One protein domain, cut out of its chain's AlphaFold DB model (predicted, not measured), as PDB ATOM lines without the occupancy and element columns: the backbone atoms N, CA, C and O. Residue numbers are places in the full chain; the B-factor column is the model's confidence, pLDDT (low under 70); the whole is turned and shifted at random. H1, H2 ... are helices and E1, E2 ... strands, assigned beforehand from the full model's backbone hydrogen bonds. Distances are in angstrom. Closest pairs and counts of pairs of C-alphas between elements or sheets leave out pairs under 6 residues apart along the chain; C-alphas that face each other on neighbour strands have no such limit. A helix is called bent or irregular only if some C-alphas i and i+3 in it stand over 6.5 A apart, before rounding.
ATOM      1  N   VAL A   5      25.811  41.792 -44.857       94.25
ATOM      2  CA  VAL A   5      26.637  42.106 -43.684       94.25
ATOM      3  C   VAL A   5      25.953  41.538 -42.453       94.25
ATOM      4  O   VAL A   5      24.843  41.941 -42.111       94.25
ATOM      5  N   PHE A   6      26.619  40.605 -41.785       93.12
ATOM      6  CA  PHE A   6      26.217  40.155 -40.468       93.12
ATOM      7  C   PHE A   6      26.661  41.163 -39.414       93.12
ATOM      8  O   PHE A   6      27.834  41.532 -39.338       93.12
ATOM      9  N   GLN A   7      25.703  41.560 -38.589       94.94
ATOM     10  CA  GLN A   7      25.907  42.364 -37.396       94.94
ATOM     11  C   GLN A   7      25.810  41.447 -36.179       94.94
ATOM     12  O   GLN A   7      24.953  40.571 -36.185       94.94
ATOM     13  N   ASP A   8      26.616  41.657 -35.133       95.00
ATOM     14  CA  ASP A   8      26.482  40.913 -33.872       95.00
ATOM     15  C   ASP A   8      25.416  41.575 -32.972       95.00
ATOM     16  O   ASP A   8      25.692  42.611 -32.349       95.00
ATOM     17  N   PRO A   9      24.182  41.032 -32.889       93.62
ATOM     18  CA  PRO A   9      23.126  41.642 -32.087       93.62
ATOM     19  C   PRO A   9      23.356  41.451 -30.583       93.62
ATOM     20  O   PRO A   9      22.930  42.288 -29.785       93.62
ATOM     21  N   ARG A  10      24.029  40.367 -30.172       94.38
ATOM     22  CA  ARG A  10      24.276  40.067 -28.757       94.38
ATOM     23  C   ARG A  10      25.288  41.047 -28.186       94.38
ATOM     24  O   ARG A  10      25.057  41.582 -27.098       94.38
ATOM     25  N   ALA A  11      26.376  41.296 -28.910       95.69
ATOM     26  CA  ALA A  11      27.368  42.289 -28.521       95.69
ATOM     27  C   ALA A  11      26.755  43.697 -28.480       95.69
ATOM     28  O   ALA A  11      26.922  44.388 -27.480       95.69
ATOM     29  N   GLN A  12      25.958  44.088 -29.483       97.75
ATOM     30  CA  GLN A  12      25.261  45.384 -29.471       97.75
ATOM     31  C   GLN A  12      24.350  45.553 -28.250       97.75
ATOM     32  O   GLN A  12      24.451  46.554 -27.540       97.75
ATOM     33  N   ALA A  13      23.504  44.561 -27.957       97.69
ATOM     34  CA  ALA A  13      22.606  44.623 -26.806       97.69
ATOM     35  C   ALA A  13      23.375  44.666 -25.475       97.69
ATOM     36  O   ALA A  13      23.049  45.453 -24.587       97.69
ATOM     37  N   THR A  14      24.425  43.853 -25.345       98.00
ATOM     38  CA  THR A  14      25.244  43.797 -24.127       98.00
ATOM     39  C   THR A  14      25.959  45.125 -23.891       98.00
ATOM     40  O   THR A  14      25.883  45.669 -22.789       98.00
ATOM     41  N   SER A  15      26.589  45.685 -24.925       97.75
ATOM     42  CA  SER A  15      27.273  46.979 -24.855       97.75
ATOM     43  C   SER A  15      26.319  48.127 -24.523       97.75
ATOM     44  O   SER A  15      26.669  49.008 -23.734       97.75
ATOM     45  N   ALA A  16      25.093  48.103 -25.056       98.06
ATOM     46  CA  ALA A  16      24.071  49.094 -24.729       98.06
ATOM     47  C   ALA A  16      23.683  49.040 -23.241       98.06
ATOM     48  O   ALA A  16      23.683  50.067 -22.559       98.06
ATOM     49  N   VAL A  17      23.419  47.842 -22.707       98.31
ATOM     50  CA  VAL A  17      23.074  47.665 -21.285       98.31
ATOM     51  C   VAL A  17      24.246  48.044 -20.379       98.31
ATOM     52  O   VAL A  17      24.050  48.720 -19.370       98.31
ATOM     53  N   GLN A  18      25.473  47.663 -20.738       98.19
ATOM     54  CA  GLN A  18      26.667  48.059 -19.989       98.19
ATOM     55  C   GLN A  18      26.839  49.581 -19.954       98.19
ATOM     56  O   GLN A  18      27.108  50.136 -18.891       98.19
ATOM     57  N   SER A  19      26.634  50.260 -21.084       98.25
ATOM     58  CA  SER A  19      26.704  51.724 -21.158       98.25
ATOM     59  C   SER A  19      25.645  52.375 -20.270       98.25
ATOM     60  O   SER A  19      25.967  53.275 -19.497       98.25
ATOM     61  N   ALA A  20      24.409  51.866 -20.284       98.38
ATOM     62  CA  ALA A  20      23.351  52.345 -19.397       98.38
ATOM     63  C   ALA A  20      23.716  52.174 -17.910       98.38
ATOM     64  O   ALA A  20      23.532  53.094 -17.114       98.38
ATOM     65  N   LEU A  21      24.292  51.028 -17.530       98.69
ATOM     66  CA  LEU A  21      24.756  50.796 -16.159       98.69
ATOM     67  C   LEU A  21      25.866  51.769 -15.746       98.69
ATOM     68  O   LEU A  21      25.837  52.268 -14.621       98.69
ATOM     69  N   LYS A  22      26.819  52.063 -16.638       98.56
ATOM     70  CA  LYS A  22      27.870  53.063 -16.392       98.56
ATOM     71  C   LYS A  22      27.283  54.458 -16.180       98.56
ATOM     72  O   LYS A  22      27.627  55.116 -15.202       98.56
ATOM     73  N   MET A  23      26.329  54.864 -17.023       98.19
ATOM     74  CA  MET A  23      25.632  56.149 -16.886       98.19
ATOM     75  C   MET A  23      24.919  56.274 -15.534       98.19
ATOM     76  O   MET A  23      25.062  57.292 -14.864       98.19
ATOM     77  N   ILE A  24      24.204  55.230 -15.094       98.56
ATOM     78  CA  ILE A  24      23.520  55.208 -13.785       98.56
ATOM     79  C   ILE A  24      24.512  55.407 -12.629       98.56
ATOM     80  O   ILE A  24      24.187  56.056 -11.636       98.56
ATOM     81  N   LYS A  25      25.724  54.860 -12.757       98.50
ATOM     82  CA  LYS A  25      26.787  54.967 -11.750       98.50
ATOM     83  C   LYS A  25      27.600  56.264 -11.837       98.50
ATOM     84  O   LYS A  25      28.467  56.476 -10.995       98.50
ATOM     85  N   GLY A  26      27.348  57.113 -12.834       98.31
ATOM     86  CA  GLY A  26      28.156  58.308 -13.095       98.31
ATOM     87  C   GLY A  26      29.565  57.997 -13.615       98.31
ATOM     88  O   GLY A  26      30.462  58.830 -13.498       98.31
ATOM     89  N   GLU A  27      29.779  56.801 -14.166       98.56
ATOM     90  CA  GLU A  27      31.046  56.418 -14.785       98.56
ATOM     91  C   GLU A  27      31.158  57.025 -16.198       98.56
ATOM     92  O   GLU A  27      30.144  57.158 -16.892       98.56
ATOM     93  N   PRO A  28      32.374  57.357 -16.672       97.81
ATOM     94  CA  PRO A  28      32.579  57.772 -18.054       97.81
ATOM     95  C   PRO A  28      32.090  56.714 -19.049       97.81
ATOM     96  O   PRO A  28      32.320  55.511 -18.880       97.81
ATOM     97  N   VAL A  29      31.453  57.177 -20.122       97.69
ATOM     98  CA  VAL A  29      30.959  56.346 -21.223       97.69
ATOM     99  C   VAL A  29      31.497  56.855 -22.549       97.69
ATOM    100  O   VAL A  29      31.656  58.059 -22.743       97.69
ATOM    101  N   GLU A  30      31.775  55.927 -23.457       96.50
ATOM    102  CA  GLU A  30      32.073  56.260 -24.846       96.50
ATOM    103  C   GLU A  30      30.778  56.658 -25.555       96.50
ATOM    104  O   GLU A  30      29.728  56.054 -25.329       96.50
ATOM    105  N   THR A  31      30.847  57.689 -26.397       94.69
ATOM    106  CA  THR A  31      29.697  58.137 -27.195       94.69
ATOM    107  C   THR A  31      29.343  57.126 -28.274       94.69
ATOM    108  O   THR A  31      28.166  56.873 -28.515       94.69
ATOM    109  N   ASP A  32      30.365  56.517 -28.874       96.94
ATOM    110  CA  ASP A  32      30.240  55.591 -29.987       96.94
ATOM    111  C   ASP A  32      30.902  54.265 -29.623       96.94
ATOM    112  O   ASP A  32      32.124  54.168 -29.532       96.94
ATOM    113  N   VAL A  33      30.087  53.227 -29.426       96.06
ATOM    114  CA  VAL A  33      30.581  51.874 -29.156       96.06
ATOM    115  C   VAL A  33      30.585  51.076 -30.453       96.06
ATOM    116  O   VAL A  33      29.536  50.676 -30.961       96.06
ATOM    117  N   TRP A  34      31.777  50.831 -30.992       97.00
ATOM    118  CA  TRP A  34      31.935  50.081 -32.233       97.00
ATOM    119  C   TRP A  34      31.829  48.572 -31.998       97.00
ATOM    120  O   TRP A  34      32.662  47.976 -31.313       97.00
ATOM    121  N   VAL A  35      30.827  47.937 -32.612       96.81
ATOM    122  CA  VAL A  35      30.676  46.478 -32.604       96.81
ATOM    123  C   VAL A  35      31.149  45.905 -33.944       96.81
ATOM    124  O   VAL A  35      30.692  46.371 -34.989       96.81
ATOM    125  N   PRO A  36      32.053  44.903 -33.948       95.19
ATOM    126  CA  PRO A  36      32.506  44.264 -35.177       95.19
ATOM    127  C   PRO A  36      31.366  43.651 -35.999       95.19
ATOM    128  O   PRO A  36      30.406  43.100 -35.460       95.19
ATOM    129  N   PHE A  37      31.527  43.694 -37.318       94.44
ATOM    130  CA  PHE A  37      30.614  43.105 -38.291       94.44
ATOM    131  C   PHE A  37      31.385  42.301 -39.332       94.44
ATOM    132  O   PHE A  37      32.595  42.477 -39.502       94.44
ATOM    133  N   GLN A  38      30.685  41.434 -40.063       93.62
ATOM    134  CA  GLN A  38      31.312  40.567 -41.055       93.62
ATOM    135  C   GLN A  38      30.523  40.523 -42.361       93.62
ATOM    136  O   GLN A  38      29.310  40.347 -42.369       93.62
ATOM    137  N   LEU A  39      31.222  40.645 -43.491       94.19
ATOM    138  CA  LEU A  39      30.637  40.401 -44.805       94.19
ATOM    139  C   LEU A  39      30.488  38.892 -45.034       94.19
ATOM    140  O   LEU A  39      31.474  38.158 -44.987       94.19
ATOM    141  N   ILE A  40      29.272  38.458 -45.339       93.44
ATOM    142  CA  ILE A  40      28.899  37.073 -45.611       93.44
ATOM    143  C   ILE A  40      28.478  36.934 -47.070       93.44
ATOM    144  O   ILE A  40      27.593  37.646 -47.556       93.44
ATOM    145  N   ARG A  41      29.101  35.993 -47.775       94.38
ATOM    146  CA  ARG A  41      28.709  35.573 -49.128       94.38
ATOM    147  C   ARG A  41      27.924  34.257 -49.079       94.38
ATOM    148  O   ARG A  41      28.015  33.551 -48.071       94.38
ATOM    149  N   PRO A  42      27.153  33.907 -50.128       93.75
ATOM    150  CA  PRO A  42      26.323  32.699 -50.125       93.75
ATOM    151  C   PRO A  42      27.076  31.417 -49.749       93.75
ATOM    152  O   PRO A  42      26.534  30.575 -49.041       93.75
ATOM    153  N   GLU A  43      28.343  31.297 -50.147       93.44
ATOM    154  CA  GLU A  43      29.173  30.107 -49.914       93.44
ATOM    155  C   GLU A  43      29.590  29.955 -48.440       93.44
ATOM    156  O   GLU A  43      29.999  28.879 -48.011       93.44
ATOM    157  N   GLN A  44      29.491  31.031 -47.656       90.56
ATOM    158  CA  GLN A  44      29.901  31.083 -46.251       90.56
ATOM    159  C   GLN A  44      28.716  30.933 -45.289       90.56
ATOM    160  O   GLN A  44      28.928  30.729 -44.095       90.56
ATOM    161  N   LEU A  45      27.479  31.028 -45.792       88.88
ATOM    162  CA  LEU A  45      26.278  31.115 -44.962       88.88
ATOM    163  C   LEU A  45      26.120  29.902 -44.037       88.88
ATOM    164  O   LEU A  45      25.897  30.075 -42.847       88.88
ATOM    165  N   THR A  46      26.310  28.684 -44.550       88.19
ATOM    166  CA  THR A  46      26.148  27.452 -43.757       88.19
ATOM    167  C   THR A  46      27.138  27.369 -42.596       88.19
ATOM    168  O   THR A  46      26.757  27.012 -41.486       88.19
ATOM    169  N   VAL A  47      28.405  27.723 -42.838       86.31
ATOM    170  CA  VAL A  47      29.440  27.760 -41.788       86.31
ATOM    171  C   VAL A  47      29.086  28.819 -40.750       86.31
ATOM    172  O   VAL A  47      29.198  28.584 -39.548       86.31
ATOM    173  N   PHE A  48      28.618  29.975 -41.217       86.81
ATOM    174  CA  PHE A  48      28.258  31.088 -40.358       86.81
ATOM    175  C   PHE A  48      27.059  30.764 -39.450       86.81
ATOM    176  O   PHE A  48      27.118  30.990 -38.244       86.81
ATOM    177  N   GLU A  49      26.006  30.156 -39.998       85.19
ATOM    178  CA  GLU A  49      24.822  29.726 -39.241       85.19
ATOM    179  C   GLU A  49      25.137  28.669 -38.173       85.19
ATOM    180  O   GLU A  49      24.477  28.632 -37.139       85.19
ATOM    181  N   GLN A  50      26.129  27.802 -38.398       87.38
ATOM    182  CA  GLN A  50      26.550  26.809 -37.403       87.38
ATOM    183  C   GLN A  50      27.326  27.430 -36.241       87.38
ATOM    184  O   GLN A  50      27.198  26.965 -35.114       87.38
ATOM    185  N   TYR A  51      28.129  28.459 -36.513       83.19
ATOM    186  CA  TYR A  51      28.977  29.096 -35.506       83.19
ATOM    187  C   TYR A  51      28.208  30.068 -34.596       83.19
ATOM    188  O   TYR A  51      28.635  30.315 -33.472       83.19
ATOM    189  N   TYR A  52      27.092  30.626 -35.085       76.56
ATOM    190  CA  TYR A  52      26.316  31.678 -34.408       76.56
ATOM    191  C   TYR A  52      24.921  31.249 -33.918       76.56
ATOM    192  O   TYR A  52      24.172  32.094 -33.421       76.56
ATOM    193  N   LYS A  53      24.564  29.967 -34.049       62.50
ATOM    194  CA  LYS A  53      23.414  29.374 -33.347       62.50
ATOM    195  C   LYS A  53      23.707  29.211 -31.859       62.50
ATOM    196  O   LYS A  53      22.788  29.513 -31.066       62.50
TER     197      LYS A  53
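AT A GLANCE: This is residues 5 to 53 of the 53 residues of the protein "Sugar ABC transporter periplasmic sugar-binding protein" of Pseudomonas cannabina (UniProt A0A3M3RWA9). The model is a long, narrow loop with a helix beyond one end: H1 makes one long side, residues 25 to 36 run back along it as the other side, and the two short strands E1 and E2 pair to close the loop. Past E2 the backbone folds back into H2, whose residues 42 to 47 stick out at the end of the rod away from the far tip of H1. The printed part has 49 residues, with two named helices and two named strands in the order E1, H1, E2, H2, and its one sheet has the order E1 - E2, antiparallel. The class is mixed, helices and strands, with helices holding 27 and strands 7 of the 34 residues in named elements. The whole is only just extended, close to loose, with a radius of gyration of the C-alphas of 14.8 A, and the C-alphas span 46 by 19 by 8 A.

IN THESE COORDINATES: Find C-alpha 5 at (26.637, 42.106, -43.684), where the strand E1 begins; it takes in residues 5 to 7, Val 5 to Gln 7, and measures 6.3 A from first to last C-alpha. With one residue between, look next for Pro 9, whose C-alpha at (23.126, 41.642, -32.087) opens the helix H1, residues 9 to 24. From there H1 runs 22.8 A to Ile 24, with its C-alpha at (23.520, 55.208, -13.785); it is the longest helix, with 16 residues. Residues 25 to 36 then hold no named element, and their C-alphas lie 5 to 23 A from the mean of all C-alphas. At Phe 37 you reach the strand E2, residues 37 to 40, the longest strand, 9.6 A from first to last C-alpha. After Arg 41 comes the helix H2, residues 42 to 52, which measures 15.8 A and ends at C-alpha 52, printed at (26.316, 31.678, -34.408).

HOW THE PARTS SIT: Start at the first printed strand, E1, and look across to E2: the two are antiparallel neighbours, with 144 degrees between their N-to-C directions. Among the C-alphas that face each other are those of Val 5 and Leu 39, 4.5 A apart, and those of Gln 7 and Phe 37, 4.8 A apart. Between them find two backbone pairs within hydrogen-bond range: N 6 and O 38 at 2.8 A, and N 38 and O 6 at 2.9 A. The link from E1 to H1 is tight, and so is the link from E2 to H2. Going from E2 to H2, the closest C-alphas of the two are those of Ile 40 and Phe 48, 8.0 A apart, and the centres are 10.8 A apart. H2 is apart from E1 and also apart from H1. In H1, O i to N i+4 is within hydrogen-bond range for each pair, while in H2 this holds for 5 of 7 pairs. H2 is irregular: C-alphas 43 and 46 are 7.4 A apart, where about 5 A is found in a regular helix.

THE WHOLE: Measured end to end, the two C-alphas farthest apart are those of Gly 26 and Glu 43, at 46.4 A, and the outline is a rod. From Val 5 to Lys 53, the first and last printed C-alphas, the distance is 16.7 A. The printed part runs from residue 5 to residue 53, the chain's last residue, and has no cut. The link from H1 to E2, with 12 residues between them, is long. Look at residues 42 to 47 of H2, which stand free. In the B-factor column you will find a mean pLDDT of 93.8 for the printed part, with 98 for H1 and 87 for H2. One printed residue, Lys 53, is under 70.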